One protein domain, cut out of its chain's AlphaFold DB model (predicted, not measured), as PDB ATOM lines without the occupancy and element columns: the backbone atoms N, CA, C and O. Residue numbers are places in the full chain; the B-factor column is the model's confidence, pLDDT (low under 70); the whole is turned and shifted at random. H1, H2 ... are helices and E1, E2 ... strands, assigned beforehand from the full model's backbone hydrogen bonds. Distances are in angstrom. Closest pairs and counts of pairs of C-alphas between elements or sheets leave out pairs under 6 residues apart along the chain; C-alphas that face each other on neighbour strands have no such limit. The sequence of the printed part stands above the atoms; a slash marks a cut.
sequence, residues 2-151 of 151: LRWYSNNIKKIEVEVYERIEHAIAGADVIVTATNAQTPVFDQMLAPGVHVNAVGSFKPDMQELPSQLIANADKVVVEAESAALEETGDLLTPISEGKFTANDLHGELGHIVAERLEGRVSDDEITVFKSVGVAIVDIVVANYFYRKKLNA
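Overview. This is residues 2 to 151 of the 151 residues of the protein "Ornithine cyclodeaminase" of Staphylococcus gallinarum (UniProt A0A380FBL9). What does the model look like? A body is built round one sheet of four parallel strands, with short helices and long loops about it, and two arms stick out: residues 2 to 14, which hold H1, and residues 137 to 151, mostly the long helix H7. What is it made of? The printed part has 150 residues, with seven named helices and four named strands in the order H1 H2 E1 E2 H3 E3 H4 H5 H6 E4 H7. The sheet runs E1 E2 E4 E3, and the class is mixed, helices and strands, with under half of the residues in named elements. How large is it? It is only just compact, close to loose, with a radius of gyration of the C-alphas of 17.2 A and spans of 54 by 37 by 32 A.

Arrangement. What comes first? H1, residues 2 to 5, touches no helix. H2, residues 20 to 24, is not on the sheet; its closest C-alphas to E1, residues 29 to 32, are those of Ile 24 and Ile 30, 6.8 A apart. How do the strands pair? E2, residues 50 to 53, is parallel to E1, with N 30 and O 50 2.8 A apart. E4, residues 126 to 129, is parallel to E2, with N 51 and O 126 2.8 A apart, and to E3, residues 74 to 77, with N 76 and O 127 2.8 A apart. How do the links between strands run? E2, H3 (residues 66 to 71) and E3 form a split strand-helix-strand unit, two parallel strands with E4 between them in the sheet, its crossover right-handed. E3, H4 (residues 80 to 86), H5 (residues 88 to 95), H6 (residues 108 to 112) and E4 form a strand-helix-strand unit whose strands are neighbours. How do the helices stand? H3 and H5 touch, about perpendicular at 82 degrees, closest at the C-alphas of Ser 66 and Pro 93, 4.7 A; H4 and H5 touch only at the corner, closest at those of Leu 84 and Leu 90, 6.5 A. H3 and H6 only graze the sheet, and H7, residues 134 to 149, is not on it. Every O i to N i+4 pair is within hydrogen-bond range in H2, H3, H4, H6 and H7, against 3 of 4 in H5, while H1 is too short for one.

Along the chain. Where do the first and last elements lie? H1 begins at C-alpha 2 (-39.096, 30.914, -4.654), and H7 ends at C-alpha 149 (-56.064, 30.820, 4.440). Which elements are longest? H7 measures 22.7 A from first to last C-alpha, E1 10.2 A and H4 10.1 A.

Size, cuts and confidence. Is the backbone complete? The printed part has no cut; the links H1 to H2, E1 to E2, E2 to H3, H5 to H6 and H6 to E4 are long. Where is confidence low? Residues 2 to 9 and residue 151 have pLDDT under 70.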
ATOM      1  N   LEU A   2     -40.436  30.833  -4.035       44.31
ATOM      2  CA  LEU A   2     -39.096  30.914  -4.654       44.31
ATOM      3  C   LEU A   2     -38.702  32.303  -5.213       44.31
ATOM      4  O   LEU A   2     -37.529  32.648  -5.228       44.31
ATOM      5  N   ARG A   3     -39.667  33.142  -5.622       39.97
ATOM      6  CA  ARG A   3     -39.409  34.483  -6.199       39.97
ATOM      7  C   ARG A   3     -38.899  35.550  -5.215       39.97
ATOM      8  O   ARG A   3     -38.417  36.577  -5.665       39.97
ATOM      9  N   TRP A   4     -39.034  35.345  -3.903       49.12
ATOM     10  CA  TRP A   4     -38.530  36.304  -2.907       49.12
ATOM     11  C   TRP A   4     -37.027  36.115  -2.645       49.12
ATOM     12  O   TRP A   4     -36.308  37.093  -2.462       49.12
ATOM     13  N   TYR A   5     -36.544  34.868  -2.719       48.44
ATOM     14  CA  TYR A   5     -35.142  34.518  -2.480       48.44
ATOM     15  C   TYR A   5     -34.186  35.036  -3.568       48.44
ATOM     16  O   TYR A   5     -33.081  35.453  -3.242       48.44
ATOM     17  N   SER A   6     -34.593  35.078  -4.843       53.41
ATOM     18  CA  SER A   6     -33.663  35.443  -5.931       53.41
ATOM     19  C   SER A   6     -33.220  36.909  -5.932       53.41
ATOM     20  O   SER A   6     -32.246  37.233  -6.599       53.41
ATOM     21  N   ASN A   7     -33.930  37.800  -5.230       52.28
ATOM     22  CA  ASN A   7     -33.730  39.249  -5.357       52.28
ATOM     23  C   ASN A   7     -33.021  39.898  -4.156       52.28
ATOM     24  O   ASN A   7     -32.754  41.093  -4.214       52.28
ATOM     25  N   ASN A   8     -32.723  39.150  -3.085       58.16
ATOM     26  CA  ASN A   8     -32.154  39.701  -1.841       58.16
ATOM     27  C   ASN A   8     -30.892  38.985  -1.330       58.16
ATOM     28  O   ASN A   8     -30.335  39.392  -0.312       58.16
ATOM     29  N   ILE A   9     -30.411  37.940  -2.009       63.97
ATOM     30  CA  ILE A   9     -29.149  37.294  -1.636       63.97
ATOM     31  C   ILE A   9     -28.009  38.114  -2.249       63.97
ATOM     32  O   ILE A   9     -27.865  38.174  -3.472       63.97
ATOM     33  N   LYS A  10     -27.209  38.777  -1.401       72.50
ATOM     34  CA  LYS A  10     -25.906  39.320  -1.816       72.50
ATOM     35  C   LYS A  10     -25.121  38.199  -2.493       72.50
ATOM     36  O   LYS A  10     -25.178  37.071  -2.027       72.50
ATOM     37  N   LYS A  11     -24.397  38.491  -3.574       81.31
ATOM     38  CA  LYS A  11     -23.562  37.495  -4.261       81.31
ATOM     39  C   LYS A  11     -22.605  36.865  -3.234       81.31
ATOM     40  O   LYS A  11     -21.779  37.584  -2.680       81.31
ATOM     41  N   ILE A  12     -22.779  35.577  -2.943       88.69
ATOM     42  CA  ILE A  12     -21.930  34.816  -2.018       88.69
ATOM     43  C   ILE A  12     -20.912  34.057  -2.864       88.69
ATOM     44  O   ILE A  12     -21.263  33.524  -3.921       88.69
ATOM     45  N   GLU A  13     -19.661  34.050  -2.427       92.38
ATOM     46  CA  GLU A  13     -18.631  33.189  -2.992       92.38
ATOM     47  C   GLU A  13     -18.781  31.780  -2.420       92.38
ATOM     48  O   GLU A  13     -19.020  31.608  -1.227       92.38
ATOM     49  N   VAL A  14     -18.709  30.775  -3.289       94.12
ATOM     50  CA  VAL A  14     -18.853  29.371  -2.908       94.12
ATOM     51  C   VAL A  14     -17.663  28.629  -3.472       94.12
ATOM     52  O   VAL A  14     -17.464  28.608  -4.687       94.12
ATOM     53  N   GLU A  15     -16.906  28.006  -2.584       95.50
ATOM     54  CA  GLU A  15     -15.784  27.150  -2.927       95.50
ATOM     55  C   GLU A  15     -16.076  25.720  -2.470       95.50
ATOM     56  O   GLU A  15     -16.718  25.491  -1.443       95.50
ATOM     57  N   VAL A  16     -15.646  24.749  -3.275       97.25
ATOM     58  CA  VAL A  16     -15.765  23.324  -2.965       97.25
ATOM     59  C   VAL A  16     -14.374  22.804  -2.653       97.25
ATOM     60  O   VAL A  16     -13.470  22.919  -3.478       97.25
ATOM     61  N   TYR A  17     -14.222  22.190  -1.486       96.75
ATOM     62  CA  TYR A  17     -12.973  21.576  -1.058       96.75
ATOM     63  C   TYR A  17     -13.085  20.052  -1.105       96.75
ATOM     64  O   TYR A  17     -14.097  19.479  -0.709       96.75
ATOM     65  N   GLU A  18     -12.019  19.383  -1.542       96.69
ATOM     66  CA  GLU A  18     -11.914  17.913  -1.497       96.69
ATOM     67  C   GLU A  18     -11.462  17.390  -0.123       96.69
ATOM     68  O   GLU A  18     -11.468  16.188   0.132       96.69
ATOM     69  N   ARG A  19     -11.037  18.299   0.759       94.75
ATOM     70  CA  ARG A  19     -10.402  18.016   2.045       94.75
ATOM     71  C   ARG A  19     -11.063  18.829   3.150       94.75
ATOM     72  O   ARG A  19     -11.137  20.053   3.039       94.75
ATOM     73  N   ILE A  20     -11.512  18.157   4.212       94.56
ATOM     74  CA  ILE A  20     -12.229  18.798   5.324       94.56
ATOM     75  C   ILE A  20     -11.364  19.843   6.029       94.56
ATOM     76  O   ILE A  20     -11.865  20.893   6.416       94.56
ATOM     77  N   GLU A  21     -10.054  19.606   6.100       94.19
ATOM     78  CA  GLU A  21      -9.094  20.501   6.745       94.19
ATOM     79  C   GLU A  21      -9.063  21.878   6.076       94.19
ATOM     80  O   GLU A  21      -8.876  22.889   6.741       94.19
ATOM     81  N   HIS A  22      -9.269  21.926   4.757       95.31
ATOM     82  CA  HIS A  22      -9.334  23.184   4.018       95.31
ATOM     83  C   HIS A  22     -10.694  23.866   4.184       95.31
ATOM     84  O   HIS A  22     -10.750  25.087   4.249       95.31
ATOM     85  N   ALA A  23     -11.776  23.087   4.289       94.62
ATOM     86  CA  ALA A  23     -13.126  23.622   4.440       94.62
ATOM     87  C   ALA A  23     -13.365  24.279   5.809       94.62
ATOM     88  O   ALA A  23     -14.142  25.225   5.899       94.62
ATOM     89  N   ILE A  24     -12.723  23.774   6.868       94.88
ATOM     90  CA  ILE A  24     -12.898  24.301   8.232       94.88
ATOM     91  C   ILE A  24     -11.822  25.319   8.632       94.88
ATOM     92  O   ILE A  24     -11.982  26.024   9.629       94.88
ATOM     93  N   ALA A  25     -10.729  25.422   7.871       93.88
ATOM     94  CA  ALA A  25      -9.664  26.379   8.144       93.88
ATOM     95  C   ALA A  25     -10.169  27.824   7.999       93.88
ATOM     96  O   ALA A  25     -10.541  28.261   6.914       93.88
ATOM     97  N   GLY A  26     -10.147  28.575   9.102       93.06
ATOM     98  CA  GLY A  26     -10.599  29.969   9.131       93.06
ATOM     99  C   GLY A  26     -12.118  30.146   9.072       93.06
ATOM    100  O   GLY A  26     -12.577  31.264   8.856       93.06
ATOM    101  N   ALA A  27     -12.899  29.076   9.249       96.31
ATOM    102  CA  ALA A  27     -14.351  29.167   9.300       96.31
ATOM    103  C   ALA A  27     -14.816  29.751  10.642       96.31
ATOM    104  O   ALA A  27     -14.546  29.170  11.687       96.31
ATOM    105  N   ASP A  28     -15.584  30.844  10.612       97.94
ATOM    106  CA  ASP A  28     -16.240  31.392  11.811       97.94
ATOM    107  C   ASP A  28     -17.418  30.510  12.268       97.94
ATOM    108  O   ASP A  28     -17.722  30.385  13.456       97.94
ATOM    109  N   VAL A  29     -18.098  29.892  11.296       98.31
ATOM    110  CA  VAL A  29     -19.241  29.002  11.510       98.31
ATOM    111  C   VAL A  29     -19.053  27.724  10.706       98.31
ATOM    112  O   VAL A  29     -18.861  27.766   9.492       98.31
ATOM    113  N   ILE A  30     -19.180  26.586  11.378       98.38
ATOM    114  CA  ILE A  30     -19.139  25.253  10.780       98.38
ATOM    115  C   ILE A  30     -20.536  24.642  10.859       98.38
ATOM    116  O   ILE A  30     -21.222  24.753  11.873       98.38
ATOM    117  N   VAL A  31     -20.964  23.976   9.787       98.50
ATOM    118  CA  VAL A  31     -22.219  23.220   9.759       98.50
ATOM    119  C   VAL A  31     -21.919  21.784   9.360       98.50
ATOM    120  O   VAL A  31     -21.412  21.549   8.264       98.50
ATOM    121  N   THR A  32     -22.250  20.824  10.223       98.06
ATOM    122  CA  THR A  32     -22.196  19.396   9.891       98.06
ATOM    123  C   THR A  32     -23.609  18.886   9.643       98.06
ATOM    124  O   THR A  32     -24.499  19.012  10.484       98.06
ATOM    125  N   ALA A  33     -23.833  18.377   8.434       97.44
ATOM    126  CA  ALA A  33     -25.120  17.875   7.959       97.44
ATOM    127  C   ALA A  33     -24.906  16.592   7.141       97.44
ATOM    128  O   ALA A  33     -25.262  16.494   5.966       97.44
ATOM    129  N   THR A  34     -24.226  15.633   7.753       96.81
ATOM    130  CA  THR A  34     -23.769  14.381   7.153       96.81
ATOM    131  C   THR A  34     -24.536  13.190   7.722       96.81
ATOM    132  O   THR A  34     -25.291  13.298   8.683       96.81
ATOM    133  N   ASN A  35     -24.342  12.020   7.121       95.88
ATOM    134  CA  ASN A  35     -24.840  10.740   7.619       95.88
ATOM    135  C   ASN A  35     -23.719   9.884   8.245       95.88
ATOM    136  O   ASN A  35     -23.793   8.655   8.202       95.88
ATOM    137  N   ALA A  36     -22.660  10.518   8.759       96.31
ATOM    138  CA  ALA A  36     -21.481   9.825   9.262       96.31
ATOM    139  C   ALA A  36     -21.754   9.047  10.567       96.31
ATOM    140  O   ALA A  36     -22.550   9.456  11.412       96.31
ATOM    141  N   GLN A  37     -21.067   7.912  10.725       97.62
ATOM    142  CA  GLN A  37     -21.075   7.090  11.949       97.62
ATOM    143  C   GLN A  37     -19.858   7.356  12.846       97.62
ATOM    144  O   GLN A  37     -19.768   6.847  13.957       97.62
ATOM    145  N   THR A  38     -18.905   8.136  12.348       97.50
ATOM    146  CA  THR A  38     -17.660   8.502  13.023       97.50
ATOM    147  C   THR A  38     -17.332   9.959  12.706       97.50
ATOM    148  O   THR A  38     -17.681  10.396  11.602       97.50
ATOM    149  N   PRO A  39     -16.610  10.677  13.588       98.00
ATOM    150  CA  PRO A  39     -16.287  12.087  13.388       98.00
ATOM    151  C   PRO A  39     -15.760  12.415  11.985       98.00
ATOM    152  O   PRO A  39     -14.916  11.697  11.448       98.00
ATOM    153  N   VAL A  40     -16.255  13.509  11.395       97.56
ATOM    154  CA  VAL A  40     -15.925  13.908  10.009       97.56
ATOM    155  C   VAL A  40     -14.663  14.769   9.905       97.56
ATOM    156  O   VAL A  40     -14.156  15.003   8.811       97.56
ATOM    157  N   PHE A  41     -14.139  15.211  11.045       96.31
ATOM    158  CA  PHE A  41     -12.832  15.840  11.229       96.31
ATOM    159  C   PHE A  41     -12.289  15.437  12.603       96.31
ATOM    160  O   PHE A  41     -13.042  14.923  13.420       96.31
ATOM    161  N   ASP A  42     -11.006  15.668  12.871       93.69
ATOM    162  CA  ASP A  42     -10.334  15.375  14.151       93.69
ATOM    163  C   ASP A  42      -9.623  16.599  14.762       93.69
ATOM    164  O   ASP A  42      -9.087  16.545  15.870       93.69
ATOM    165  N   GLN A  43      -9.627  17.717  14.039       91.00
ATOM    166  CA  GLN A  43      -8.866  18.916  14.357       91.00
ATOM    167  C   GLN A  43      -9.508  19.716  15.489       91.00
ATOM    168  O   GLN A  43     -10.732  19.823  15.584       91.00
ATOM    169  N   MET A  44      -8.670  20.342  16.318       91.94
ATOM    170  CA  MET A  44      -9.142  21.359  17.253       91.94
ATOM    171  C   MET A  44      -9.574  22.604  16.482       91.94
ATOM    172  O   MET A  44      -8.857  23.071  15.595       91.94
ATOM    173  N   LEU A  45     -10.737  23.143  16.839       95.75
ATOM    174  CA  LEU A  45     -11.237  24.380  16.254       95.75
ATOM    175  C   LEU A  45     -10.499  25.586  16.842       95.75
ATOM    176  O   LEU A  45     -10.010  25.545  17.974       95.75
ATOM    177  N   ALA A  46     -10.417  26.659  16.059       95.56
ATOM    178  CA  ALA A  46      -9.918  27.936  16.548       95.56
ATOM    179  C   ALA A  46     -10.883  28.534  17.598       95.56
ATOM    180  O   ALA A  46     -12.077  28.219  17.575       95.56
ATOM    181  N   PRO A  47     -10.401  29.412  18.500       97.56
ATOM    182  CA  PRO A  47     -11.276  30.215  19.350       97.56
ATOM    183  C   PRO A  47     -12.326  30.971  18.527       97.56
ATOM    184  O   PRO A  47     -12.065  31.374  17.393       97.56
ATOM    185  N   GLY A  48     -13.518  31.137  19.095       98.19
ATOM    186  CA  GLY A  48     -14.617  31.892  18.488       98.19
ATOM    187  C   GLY A  48     -15.487  31.131  17.491       98.19
ATOM    188  O   GLY A  48     -16.560  31.619  17.125       98.19
ATOM    189  N   VAL A  49     -15.103  29.914  17.099       98.56
ATOM    190  CA  VAL A  49     -15.878  29.122  16.135       98.56
ATOM    191  C   VAL A  49     -17.230  28.702  16.717       98.56
ATOM    192  O   VAL A  49     -17.343  28.263  17.864       98.56
ATOM    193  N   HIS A  50     -18.282  28.820  15.907       98.75
ATOM    194  CA  HIS A  50     -19.600  28.264  16.202       98.75
ATOM    195  C   HIS A  50     -19.895  27.046  15.319       98.75
ATOM    196  O   HIS A  50     -19.689  27.084  14.109       98.75
ATOM    197  N   VAL A  51     -20.426  25.972  15.898       98.75
ATOM    198  CA  VAL A  51     -20.763  24.735  15.188       98.75
ATOM    199  C   VAL A  51     -22.265  24.493  15.248       98.75
ATOM    200  O   VAL A  51     -22.835  24.439  16.331       98.75
ATOM    201  N   ASN A  52     -22.898  24.283  14.095       98.75
ATOM    202  CA  ASN A  52     -24.243  23.722  13.993       98.75
ATOM    203  C   ASN A  52     -24.138  22.264  13.539       98.75
ATOM    204  O   ASN A  52     -23.828  22.003  12.376       98.75
ATOM    205  N   ALA A  53     -24.403  21.321  14.437       98.38
ATOM    206  CA  ALA A  53     -24.337  19.894  14.147       98.38
ATOM    207  C   ALA A  53     -25.733  19.277  14.085       98.38
ATOM    208  O   ALA A  53     -26.410  19.124  15.105       98.38
ATOM    209  N   VAL A  54     -26.164  18.902  12.881       97.69
ATOM    210  CA  VAL A  54     -27.547  18.476  12.605       97.69
ATOM    211  C   VAL A  54     -27.647  17.066  12.013       97.69
ATOM    212  O   VAL A  54     -28.740  16.520  11.919       97.69
ATOM    213  N   GLY A  55     -26.534  16.466  11.589       96.88
ATOM    214  CA  GLY A  55     -26.520  15.190  10.874       96.88
ATOM    215  C   GLY A  55     -26.585  13.952  11.770       96.88
ATOM    216  O   GLY A  55     -27.207  12.963  11.391       96.88
ATOM    217  N   SER A  56     -26.003  13.980  12.974       96.62
ATOM    218  CA  SER A  56     -26.161  12.874  13.938       96.62
ATOM    219  C   SER A  56     -27.481  12.983  14.714       96.62
ATOM    220  O   SER A  56     -27.593  13.776  15.645       96.62
ATOM    221  N   PHE A  57     -28.466  12.164  14.349       94.62
ATOM    222  CA  PHE A  57     -29.782  12.061  15.007       94.62
ATOM    223  C   PHE A  57     -30.100  10.627  15.470       94.62
ATOM    224  O   PHE A  57     -31.251  10.288  15.732       94.62
ATOM    225  N   LYS A  58     -29.087   9.750  15.497       97.00
ATOM    226  CA  LYS A  58     -29.193   8.388  16.037       97.00
ATOM    227  C   LYS A  58     -28.039   8.086  16.994       97.00
ATOM    228  O   LYS A  58     -26.958   8.661  16.819       97.00
ATOM    229  N   PRO A  59     -28.226   7.163  17.960       97.62
ATOM    230  CA  PRO A  59     -27.198   6.857  18.951       97.62
ATOM    231  C   PRO A  59     -25.884   6.332  18.366       97.62
ATOM    232  O   PRO A  59     -24.831   6.510  18.964       97.62
ATOM    233  N   ASP A  60     -25.941   5.687  17.200       96.94
ATOM    234  CA  ASP A  60     -24.800   5.122  16.474       96.94
ATOM    235  C   ASP A  60     -24.181   6.086  15.446       96.94
ATOM    236  O   ASP A  60     -23.262   5.712  14.718       96.94
ATOM    237  N   MET A  61     -24.683   7.322  15.358       98.25
ATOM    238  CA  MET A  61     -24.173   8.352  14.455       98.25
ATOM    239  C   MET A  61     -23.331   9.369  15.210       98.25
ATOM    240  O   MET A  61     -23.734   9.853  16.263       98.25
ATOM    241  N   GLN A  62     -22.210   9.787  14.638       98.25
ATOM    242  CA  GLN A  62     -21.354  10.809  15.230       98.25
ATOM    243  C   GLN A  62     -20.683  11.605  14.116       98.25
ATOM    244  O   GLN A  62     -20.036  11.027  13.248       98.25
ATOM    245  N   GLU A  63     -20.842  12.923  14.138       98.06
ATOM    246  CA  GLU A  63     -20.182  13.852  13.218       98.06
ATOM    247  C   GLU A  63     -19.031  14.591  13.894       98.06
ATOM    248  O   GLU A  63     -18.032  14.907  13.245       98.06
ATOM    249  N   LEU A  64     -19.174  14.869  15.191       98.25
ATOM    250  CA  LEU A  64     -18.243  15.687  15.951       98.25
ATOM    251  C   LEU A  64     -17.308  14.820  16.799       98.25
ATOM    252  O   LEU A  64     -17.762  13.882  17.462       98.25
ATOM    253  N   PRO A  65     -16.005  15.145  16.860       97.94
ATOM    254  CA  PRO A  65     -15.103  14.523  17.819       97.94
ATOM    255  C   PRO A  65     -15.608  14.674  19.250       97.94
ATOM    256  O   PRO A  65     -15.950  15.778  19.672       97.94
ATOM    257  N   SER A  66     -15.517  13.609  20.048       98.31
ATOM    258  CA  SER A  66     -15.803  13.657  21.489       98.31
ATOM    259  C   SER A  66     -15.021  14.774  22.200       98.31
ATOM    260  O   SER A  66     -15.521  15.403  23.126       98.31
ATOM    261  N   GLN A  67     -13.796  15.058  21.738       97.81
ATOM    262  CA  GLN A  67     -12.956  16.119  22.293       97.81
ATOM    263  C   GLN A  67     -13.489  17.528  22.000       97.81
ATOM    264  O   GLN A  67     -13.287  18.421  22.817       97.81
ATOM    265  N   LEU A  68     -14.159  17.736  20.862       98.00
ATOM    266  CA  LEU A  68     -14.789  19.019  20.551       98.00
ATOM    267  C   LEU A  68     -15.950  19.283  21.508       98.00
ATOM    268  O   LEU A  68     -16.028  20.364  22.070       98.00
ATOM    269  N   ILE A  69     -16.807  18.285  21.732       98.38
ATOM    270  CA  ILE A  69     -17.932  18.394  22.671       98.38
ATOM    271  C   ILE A  69     -17.434  18.664  24.093       98.38
ATOM    272  O   ILE A  69     -17.947  19.553  24.758       98.38
ATOM    273  N   ALA A  70     -16.394  17.950  24.531       97.50
ATOM    274  CA  ALA A  70     -15.814  18.117  25.862       97.50
ATOM    275  C   ALA A  70     -15.111  19.470  26.081       97.50
ATOM    276  O   ALA A  70     -15.017  19.929  27.214       97.50
ATOM    277  N   ASN A  71     -14.585  20.088  25.017       95.94
ATOM    278  CA  ASN A  71     -13.843  21.349  25.097       95.94
ATOM    279  C   ASN A  71     -14.668  22.575  24.690       95.94
ATOM    280  O   ASN A  71     -14.151  23.686  24.770       95.94
ATOM    281  N   ALA A  72     -15.892  22.395  24.189       98.31
ATOM    282  CA  ALA A  72     -16.749  23.514  23.834       98.31
ATOM    283  C   ALA A  72     -17.129  24.285  25.101       98.31
ATOM    284  O   ALA A  72     -17.554  23.687  26.086       98.31
ATOM    285  N   ASP A  73     -17.034  25.612  25.061       98.69
ATOM    286  CA  ASP A  73     -17.454  26.464  26.176       98.69
ATOM    287  C   ASP A  73     -18.955  26.323  26.446       98.69
ATOM    288  O   ASP A  73     -19.402  26.417  27.588       98.69
ATOM    289  N   LYS A  74     -19.747  26.097  25.386       98.75
ATOM    290  CA  LYS A  74     -21.195  25.885  25.475       98.75
ATOM    291  C   LYS A  74     -21.657  24.833  24.482       98.75
ATOM    292  O   LYS A  74     -21.480  25.000  23.273       98.75
ATOM    293  N   VAL A  75     -22.341  23.810  24.990       98.81
ATOM    294  CA  VAL A  75     -23.116  22.855  24.189       98.81
ATOM    295  C   VAL A  75     -24.599  23.120  24.422       98.81
ATOM    296  O   VAL A  75     -25.103  22.967  25.534       98.81
ATOM    297  N   VAL A  76     -25.285  23.554  23.370       98.88
ATOM    298  CA  VAL A  76     -26.701  23.928  23.369       98.88
ATOM    299  C   VAL A  76     -27.475  22.948  22.503       98.88
ATOM    300  O   VAL A  76     -27.023  22.584  21.419       98.88
ATOM    301  N   VAL A  77     -28.659  22.550  22.949       98.62
ATOM    302  CA  VAL A  77     -29.522  21.592  22.242       98.62
ATOM    303  C   VAL A  77     -30.914  22.165  22.004       98.62
ATOM    304  O   VAL A  77     -31.273  23.201  22.552       98.62
ATOM    305  N   GLU A  78     -31.725  21.524  21.166       96.38
ATOM    306  CA  GLU A  78     -33.142  21.902  21.026       96.38
ATOM    307  C   GLU A  78     -33.960  21.491  22.251       96.38
ATOM    308  O   GLU A  78     -34.716  22.301  22.783       96.38
ATOM    309  N   ALA A  79     -33.789  20.236  22.671       97.06
ATOM    310  CA  ALA A  79     -34.402  19.643  23.848       97.06
ATOM    311  C   ALA A  79     -33.411  18.673  24.497       97.06
ATOM    312  O   ALA A  79     -32.883  17.784  23.823       97.06
ATOM    313  N   GLU A  80     -33.168  18.828  25.797       97.69
ATOM    314  CA  GLU A  80     -32.172  18.028  26.521       97.69
ATOM    315  C   GLU A  80     -32.533  16.547  26.535       97.69
ATOM    316  O   GLU A  80     -31.681  15.702  26.264       97.69
ATOM    317  N   SER A  81     -33.804  16.224  26.789       96.38
ATOM    318  CA  SER A  81     -34.264  14.835  26.866       96.38
ATOM    319  C   SER A  81     -34.036  14.067  25.566       96.38
ATOM    320  O   SER A  81     -33.540  12.948  25.610       96.38
ATOM    321  N   ALA A  82     -34.355  14.674  24.420       96.94
ATOM    322  CA  ALA A  82     -34.150  14.052  23.115       96.94
ATOM    323  C   ALA A  82     -32.655  13.941  22.786       96.94
ATOM    324  O   ALA A  82     -32.173  12.876  22.413       96.94
ATOM    325  N   ALA A  83     -31.883  15.011  22.985       97.69
ATOM    326  CA  ALA A  83     -30.460  15.006  22.654       97.69
ATOM    327  C   ALA A  83     -29.658  13.988  23.489       97.69
ATOM    328  O   ALA A  83     -28.762  13.326  22.966       97.69
ATOM    329  N   LEU A  84     -30.002  13.818  24.769       97.94
ATOM    330  CA  LEU A  84     -29.362  12.848  25.665       97.94
ATOM    331  C   LEU A  84     -29.798  11.393  25.424       97.94
ATOM    332  O   LEU A  84     -29.226  10.496  26.038       97.94
ATOM    333  N   GLU A  85     -30.781  11.144  24.557       97.50
ATOM    334  CA  GLU A  85     -31.236   9.798  24.182       97.50
ATOM    335  C   GLU A  85     -30.861   9.437  22.738       97.50
ATOM    336  O   GLU A  85     -30.589   8.274  22.439       97.50
ATOM    337  N   GLU A  86     -30.838  10.416  21.837       97.06
ATOM    338  CA  GLU A  86     -30.919  10.145  20.405       97.06
ATOM    339  C   GLU A  86     -29.618  10.360  19.638       97.06
ATOM    340  O   GLU A  86     -29.499   9.789  18.566       97.06
ATOM    341  N   THR A  87     -28.637  11.142  20.105       98.25
ATOM    342  CA  THR A  87     -27.446  11.458  19.285       98.25
ATOM    343  C   THR A  87     -26.141  10.888  19.826       98.25
ATOM    344  O   THR A  87     -25.739  11.149  20.961       98.25
ATOM    345  N   GLY A  88     -25.404  10.182  18.964       98.31
ATOM    346  CA  GLY A  88     -24.039   9.752  19.262       98.31
ATOM    347  C   GLY A  88     -23.037  10.903  19.412       98.31
ATOM    348  O   GLY A  88     -22.023  10.711  20.077       98.31
ATOM    349  N   ASP A  89     -23.326  12.119  18.919       98.38
ATOM    350  CA  ASP A  89     -22.478  13.293  19.200       98.38
ATOM    351  C   ASP A  89     -22.414  13.603  20.704       98.38
ATOM    352  O   ASP A  89     -21.412  14.141  21.158       98.38
ATOM    353  N   LEU A  90     -23.439  13.242  21.491       98.62
ATOM    354  CA  LEU A  90     -23.429  13.398  22.953       98.62
ATOM    355  C   LEU A  90     -23.235  12.064  23.680       98.62
ATOM    356  O   LEU A  90     -22.472  11.987  24.642       98.62
ATOM    357  N   LEU A  91     -23.883  10.992  23.219       98.56
ATOM    358  CA  LEU A  91     -23.821   9.692  23.889       98.56
ATOM    359  C   LEU A  91     -22.413   9.095  23.887       98.56
ATOM    360  O   LEU A  91     -21.988   8.530  24.896       98.56
ATOM    361  N   THR A  92     -21.665   9.251  22.791       98.38
ATOM    362  CA  THR A  92     -20.291   8.757  22.702       98.38
ATOM    363  C   THR A  92     -19.371   9.447  23.715       98.38
ATOM    364  O   THR A  92     -18.824   8.732  24.561       98.38
ATOM    365  N   PRO A  93     -19.225  10.791  23.750       98.31
ATOM    366  CA  PRO A  93     -18.392  11.447  24.762       98.31
ATOM    367  C   PRO A  93     -18.859  11.193  26.202       98.31
ATOM    368  O   PRO A  93     -18.014  11.126  27.097       98.31
ATOM    369  N   ILE A  94     -20.161  10.986  26.440       98.50
ATOM    370  CA  ILE A  94     -20.671  10.554  27.751       98.50
ATOM    371  C   ILE A  94     -20.163   9.156  28.112       98.50
ATOM    372  O   ILE A  94     -19.638   8.951  29.208       98.50
ATOM    373  N   SER A  95     -20.259   8.196  27.191       98.31
ATOM    374  CA  SER A  95     -19.765   6.828  27.403       98.31
ATOM    375  C   SER A  95     -18.244   6.765  27.601       98.31
ATOM    376  O   SER A  95     -17.745   5.914  28.337       98.31
ATOM    377  N   GLU A  96     -17.511   7.701  26.993       98.38
ATOM    378  CA  GLU A  96     -16.066   7.882  27.159       98.38
ATOM    379  C   GLU A  96     -15.690   8.588  28.476       98.38
ATOM    380  O   GLU A  96     -14.505   8.689  28.793       98.38
ATOM    381  N   GLY A  97     -16.666   9.097  29.238       98.38
ATOM    382  CA  GLY A  97     -16.435   9.851  30.473       98.38
ATOM    383  C   GLY A  97     -15.856  11.254  30.259       98.38
ATOM    384  O   GLY A  97     -15.237  11.796  31.173       98.38
ATOM    385  N   LYS A  98     -16.017  11.829  29.062       98.31
ATOM    386  CA  LYS A  98     -15.512  13.166  28.693       98.31
ATOM    387  C   LYS A  98     -16.563  14.270  28.791       98.31
ATOM    388  O   LYS A  98     -16.204  15.440  28.772       98.31
ATOM    389  N   PHE A  99     -17.835  13.893  28.842       98.44
ATOM    390  CA  PHE A  99     -18.973  14.801  28.913       98.44
ATOM    391  C   PHE A  99     -20.054  14.179  29.798       98.44
ATOM    392  O   PHE A  99     -20.126  12.961  29.953       98.44
ATOM    393  N   THR A 100     -20.906  14.997  30.387       98.25
ATOM    394  CA  THR A 100     -22.027  14.579  31.225       98.25
ATOM    395  C   THR A 100     -23.240  15.451  30.923       98.25
ATOM    396  O   THR A 100     -23.122  16.536  30.366       98.25
ATOM    397  N   ALA A 101     -24.430  15.011  31.335       97.12
ATOM    398  CA  ALA A 101     -25.641  15.819  31.178       97.12
ATOM    399  C   ALA A 101     -25.539  17.200  31.861       97.12
ATOM    400  O   ALA A 101     -26.159  18.147  31.397       97.12
ATOM    401  N   ASN A 102     -24.732  17.328  32.922       97.50
ATOM    402  CA  ASN A 102     -24.527  18.600  33.621       97.50
ATOM    403  C   ASN A 102     -23.598  19.566  32.869       97.50
ATOM    404  O   ASN A 102     -23.540  20.736  33.236       97.50
ATOM    405  N   ASP A 103     -22.869  19.083  31.861       98.06
ATOM    406  CA  ASP A 103     -21.996  19.908  31.023       98.06
ATOM    407  C   ASP A 103     -22.773  20.566  29.865       98.06
ATOM    408  O   ASP A 103     -22.245  21.434  29.169       98.06
ATOM    409  N   LEU A 104     -24.041  20.185  29.646       98.19
ATOM    410  CA  LEU A 104     -24.922  20.909  28.733       98.19
ATOM    411  C   LEU A 104     -25.171  22.315  29.272       98.19
ATOM    412  O   LEU A 104     -25.598  22.501  30.409       98.19
ATOM    413  N   HIS A 105     -24.967  23.310  28.411       98.62
ATOM    414  CA  HIS A 105     -25.292  24.697  28.740       98.62
ATOM    415  C   HIS A 105     -26.808  24.884  28.848       98.62
ATOM    416  O   HIS A 105     -27.292  25.604  29.718       98.62
ATOM    417  N   GLY A 106     -27.559  24.205  27.976       98.31
ATOM    418  CA  GLY A 106     -29.011  24.081  28.062       98.31
ATOM    419  C   GLY A 106     -29.705  24.112  26.703       98.31
ATOM    420  O   GLY A 106     -29.101  23.905  25.648       98.31
ATOM    421  N   GLU A 107     -31.005  24.390  26.725       98.44
ATOM    422  CA  GLU A 107     -31.843  24.428  25.526       98.44
ATOM    423  C   GLU A 107     -31.823  25.787  24.806       98.44
ATOM    424  O   GLU A 107     -31.893  26.854  25.425       98.44
ATOM    425  N   LEU A 108     -31.850  25.762  23.471       97.88
ATOM    426  CA  LEU A 108     -31.917  26.950  22.614       97.88
ATOM    427  C   LEU A 108     -33.128  27.833  22.953       97.88
ATOM    428  O   LEU A 108     -33.041  29.060  22.909       97.88
ATOM    429  N   GLY A 109     -34.251  27.222  23.343       96.88
ATOM    430  CA  GLY A 109     -35.450  27.943  23.769       96.88
ATOM    431  C   GLY A 109     -35.219  28.841  24.990       96.88
ATOM    432  O   GLY A 109     -35.809  29.919  25.070       96.88
ATOM    433  N   HIS A 110     -34.332  28.452  25.912       98.38
ATOM    434  CA  HIS A 110     -33.969  29.280  27.061       98.38
ATOM    435  C   HIS A 110     -33.125  30.489  26.660       98.38
ATOM    436  O   HIS A 110     -33.333  31.567  27.214       98.38
ATOM    437  N   ILE A 111     -32.254  30.341  25.659       98.38
ATOM    438  CA  ILE A 111     -31.475  31.459  25.109       98.38
ATOM    439  C   ILE A 111     -32.394  32.456  24.403       98.38
ATOM    440  O   ILE A 111     -32.354  33.650  24.683       98.38
ATOM    441  N   VAL A 112     -33.285  31.967  23.535       97.50
ATOM    442  CA  VAL A 112     -34.262  32.809  22.822       97.50
ATOM    443  C   VAL A 112     -35.187  33.555  23.790       97.50
ATOM    444  O   VAL A 112     -35.606  34.673  23.506       97.50
ATOM    445  N   ALA A 113     -35.508  32.947  24.933       98.06
ATOM    446  CA  ALA A 113     -36.338  33.548  25.972       98.06
ATOM    447  C   ALA A 113     -35.561  34.434  26.967       98.06
ATOM    448  O   ALA A 113     -36.148  34.816  27.980       98.06
ATOM    449  N   GLU A 114     -34.274  34.714  26.724       97.81
ATOM    450  CA  GLU A 114     -33.389  35.500  27.606       97.81
ATOM    451  C   GLU A 114     -33.275  34.925  29.035       97.81
ATOM    452  O   GLU A 114     -33.022  35.640  30.003       97.81
ATOM    453  N   ARG A 115     -33.475  33.610  29.188       98.44
ATOM    454  CA  ARG A 115     -33.314  32.881  30.462       98.44
ATOM    455  C   ARG A 115     -31.926  32.275  30.623       98.44
ATOM    456  O   ARG A 115     -31.565  31.864  31.720       98.44
ATOM    457  N   LEU A 116     -31.190  32.191  29.523       98.12
ATOM    458  CA  LEU A 116     -29.840  31.670  29.443       98.12
ATOM    459  C   LEU A 116     -29.052  32.550  28.471       98.12
ATOM    460  O   LEU A 116     -29.588  32.985  27.453       98.12
ATOM    461  N   GLU A 117     -27.792  32.833  28.773       98.31
ATOM    462  CA  GLU A 117     -26.962  33.620  27.864       98.31
ATOM    463  C   GLU A 117     -26.528  32.778  26.659       98.31
ATOM    464  O   GLU A 117     -26.235  31.589  26.788       98.31
ATOM    465  N   GLY A 118     -26.470  33.403  25.481       98.12
ATOM    466  CA  GLY A 118     -25.810  32.829  24.310       98.12
ATOM    467  C   GLY A 118     -24.288  32.928  24.436       98.12
ATOM    468  O   GLY A 118     -23.723  32.718  25.504       98.12
ATOM    469  N   ARG A 119     -23.606  33.288  23.348       98.38
ATOM    470  CA  ARG A 119     -22.181  33.650  23.378       98.38
ATOM    471  C   ARG A 119     -21.957  34.910  24.229       98.38
ATOM    472  O   ARG A 119     -22.688  35.882  24.054       98.38
ATOM    473  N   VAL A 120     -20.941  34.909  25.094       98.25
ATOM    474  CA  VAL A 120     -20.568  36.061  25.949       98.25
ATOM    475  C   VAL A 120     -19.136  36.553  25.737       98.25
ATOM    476  O   VAL A 120     -18.784  37.621  26.232       98.25
ATOM    477  N   SER A 121     -18.314  35.814  24.986       98.38
ATOM    478  CA  SER A 121     -17.015  36.304  24.518       98.38
ATOM    479  C   SER A 121     -16.711  35.851  23.089       98.38
ATOM    480  O   SER A 121     -17.255  34.850  22.602       98.38
ATOM    481  N   ASP A 122     -15.839  36.600  22.416       98.00
ATOM    482  CA  ASP A 122     -15.425  36.319  21.037       98.00
ATOM    483  C   ASP A 122     -14.574  35.046  20.929       98.00
ATOM    484  O   ASP A 122     -14.496  34.476  19.851       98.00
ATOM    485  N   ASP A 123     -14.007  34.559  22.038       98.19
ATOM    486  CA  ASP A 123     -13.141  33.376  22.053       98.19
ATOM    487  C   ASP A 123     -13.908  32.061  22.283       98.19
ATOM    488  O   ASP A 123     -13.360  30.994  22.007       98.19
ATOM    489  N   GLU A 124     -15.173  32.105  22.734       98.75
ATOM    490  CA  GLU A 124     -15.930  30.882  23.054       98.75
ATOM    491  C   GLU A 124     -16.091  29.968  21.823       98.75
ATOM    492  O   GLU A 124     -16.529  30.393  20.750       98.75
ATOM    493  N   ILE A 125     -15.815  28.682  21.967       98.69
ATOM    494  CA  ILE A 125     -16.242  27.663  21.014       98.69
ATOM    495  C   ILE A 125     -17.645  27.226  21.422       98.69
ATOM    496  O   ILE A 125     -17.864  26.715  22.519       98.69
ATOM    497  N   THR A 126     -18.622  27.427  20.541       98.88
ATOM    498  CA  THR A 126     -20.028  27.118  20.843       98.88
ATOM    499  C   THR A 126     -20.555  26.051  19.900       98.88
ATOM    500  O   THR A 126     -20.360  26.133  18.691       98.88
ATOM    501  N   VAL A 127     -21.260  25.063  20.441       98.88
ATOM    502  CA  VAL A 127     -21.882  23.984  19.673       98.88
ATOM    503  C   VAL A 127     -23.386  24.055  19.871       98.88
ATOM    504  O   VAL A 127     -23.876  23.988  20.993       98.88
ATOM    505  N   PHE A 128     -24.123  24.159  18.773       98.81
ATOM    506  CA  PHE A 128     -25.537  23.837  18.731       98.81
ATOM    507  C   PHE A 128     -25.712  22.442  18.133       98.81
ATOM    508  O   PHE A 128     -25.327  22.195  16.986       98.81
ATOM    509  N   LYS A 129     -26.297  21.532  18.910       98.62
ATOM    510  CA  LYS A 129     -26.576  20.158  18.510       98.62
ATOM    511  C   LYS A 129     -28.080  19.946  18.345       98.62
ATOM    512  O   LYS A 129     -28.847  20.074  19.295       98.62
ATOM    513  N   SER A 130     -28.490  19.583  17.133       97.69
ATOM    514  CA  SER A 130     -29.884  19.296  16.786       97.69
ATOM    515  C   SER A 130     -30.075  17.809  16.501       97.69
ATOM    516  O   SER A 130     -29.243  17.183  15.838       97.69
ATOM    517  N   VAL A 131     -31.181  17.268  17.010       96.06
ATOM    518  CA  VAL A 131     -31.722  15.938  16.665       96.06
ATOM    519  C   VAL A 131     -33.103  16.041  16.011       96.06
ATOM    520  O   VAL A 131     -33.593  15.074  15.434       96.06
ATOM    521  N   GLY A 132     -33.691  17.242  16.016       92.06
ATOM    522  CA  GLY A 132     -35.022  17.529  15.516       92.06
ATOM    523  C   GLY A 132     -36.069  17.401  16.615       92.06
ATOM    524  O   GLY A 132     -36.160  16.394  17.312       92.06
ATOM    525  N   VAL A 133     -36.915  18.422  16.750       93.44
ATOM    526  CA  VAL A 133     -38.080  18.382  17.641       93.44
ATOM    527  C   VAL A 133     -39.349  18.717  16.865       93.44
ATOM    528  O   VAL A 133     -39.446  19.747  16.197       93.44
ATOM    529  N   ALA A 134     -40.366  17.862  16.997       94.00
ATOM    530  CA  ALA A 134     -41.589  17.927  16.191       94.00
ATOM    531  C   ALA A 134     -42.320  19.282  16.268       94.00
ATOM    532  O   ALA A 134     -43.049  19.663  15.353       94.00
ATOM    533  N   ILE A 135     -42.141  20.037  17.358       93.38
ATOM    534  CA  ILE A 135     -42.759  21.356  17.516       93.38
ATOM    535  C   ILE A 135     -42.326  22.340  16.420       93.38
ATOM    536  O   ILE A 135     -43.158  23.131  15.972       93.38
ATOM    537  N   VAL A 136     -41.078  22.272  15.943       92.19
ATOM    538  CA  VAL A 136     -40.581  23.167  14.886       92.19
ATOM    539  C   VAL A 136     -41.346  22.910  13.588       92.19
ATOM    540  O   VAL A 136     -41.860  23.854  12.982       92.19
ATOM    541  N   ASP A 137     -41.534  21.641  13.220       95.56
ATOM    542  CA  ASP A 137     -42.300  21.250  12.034       95.56
ATOM    543  C   ASP A 137     -43.753  21.724  12.115       95.56
ATOM    544  O   ASP A 137     -44.278  22.321  11.172       95.56
ATOM    545  N   ILE A 138     -44.406  21.510  13.262       97.56
ATOM    546  CA  ILE A 138     -45.806  21.894  13.466       97.56
ATOM    547  C   ILE A 138     -45.982  23.413  13.405       97.56
ATOM    548  O   ILE A 138     -46.935  23.898  12.786       97.56
ATOM    549  N   VAL A 139     -45.069  24.184  14.001       96.31
ATOM    550  CA  VAL A 139     -45.116  25.652  13.960       96.31
ATOM    551  C   VAL A 139     -44.950  26.160  12.528       96.31
ATOM    552  O   VAL A 139     -45.737  27.005  12.085       96.31
ATOM    553  N   VAL A 140     -43.985  25.622  11.777       96.56
ATOM    554  CA  VAL A 140     -43.743  26.002  10.377       96.56
ATOM    555  C   VAL A 140     -44.927  25.608   9.487       96.56
ATOM    556  O   VAL A 140     -45.409  26.428   8.695       96.56
ATOM    557  N   ALA A 141     -45.460  24.396   9.649       97.62
ATOM    558  CA  ALA A 141     -46.636  23.930   8.922       97.62
ATOM    559  C   ALA A 141     -47.858  24.818   9.200       97.62
ATOM    560  O   ALA A 141     -48.522  25.276   8.266       97.62
ATOM    561  N   ASN A 142     -48.119  25.138  10.471       97.25
ATOM    562  CA  ASN A 142     -49.212  26.020  10.867       97.25
ATOM    563  C   ASN A 142     -49.041  27.441  10.306       97.25
ATOM    564  O   ASN A 142     -50.015  28.037   9.842       97.25
ATOM    565  N   TYR A 143     -47.819  27.985  10.292       96.75
ATOM    566  CA  TYR A 143     -47.546  29.286   9.678       96.75
ATOM    567  C   TYR A 143     -47.966  29.304   8.203       96.75
ATOM    568  O   TYR A 143     -48.722  30.187   7.784       96.75
ATOM    569  N   PHE A 144     -47.524  28.321   7.414       97.06
ATOM    570  CA  PHE A 144     -47.866  28.264   5.994       97.06
ATOM    571  C   PHE A 144     -49.346  27.975   5.756       97.06
ATOM    572  O   PHE A 144     -49.942  28.583   4.863       97.06
ATOM    573  N   TYR A 145     -49.953  27.125   6.581       97.12
ATOM    574  CA  TYR A 145     -51.387  26.866   6.551       97.12
ATOM    575  C   TYR A 145     -52.193  28.155   6.768       97.12
ATOM    576  O   TYR A 145     -53.004  28.535   5.922       97.12
ATOM    577  N   ARG A 146     -51.904  28.907   7.839       96.88
ATOM    578  CA  ARG A 146     -52.567  30.191   8.126       96.88
ATOM    579  C   ARG A 146     -52.316  31.231   7.040       96.88
ATOM    580  O   ARG A 146     -53.236  31.942   6.649       96.88
ATOM    581  N   LYS A 147     -51.086  31.309   6.526       95.12
ATOM    582  CA  LYS A 147     -50.742  32.212   5.422       95.12
ATOM    583  C   LYS A 147     -51.561  31.913   4.172       95.12
ATOM    584  O   LYS A 147     -51.942  32.846   3.478       95.12
ATOM    585  N   LYS A 148     -51.836  30.638   3.886       95.38
ATOM    586  CA  LYS A 148     -52.655  30.240   2.741       95.38
ATOM    587  C   LYS A 148     -54.137  30.570   2.931       95.38
ATOM    588  O   LYS A 148     -54.773  30.929   1.951       95.38
ATOM    589  N   LEU A 149     -54.672  30.453   4.147       96.06
ATOM    590  CA  LEU A 149     -56.064  30.820   4.440       96.06
ATOM    591  C   LEU A 149     -56.310  32.337   4.415       96.06
ATOM    592  O   LEU A 149     -57.419  32.764   4.121       96.06
ATOM    593  N   ASN A 150     -55.284  33.136   4.724       88.44
ATOM    594  CA  ASN A 150     -55.368  34.598   4.803       88.44
ATOM    595  C   ASN A 150     -54.912  35.329   3.519       88.44
ATOM    596  O   ASN A 150     -54.752  36.549   3.559       88.44
ATOM    597  N   ALA A 151     -54.637  34.609   2.428       66.81
ATOM    598  CA  ALA A 151     -54.177  35.151   1.143       66.81
ATOM    599  C   ALA A 151     -55.242  34.974   0.060       66.81
ATOM    600  O   ALA A 151     -55.412  35.920  -0.737       66.81
TER     601      ALA A 151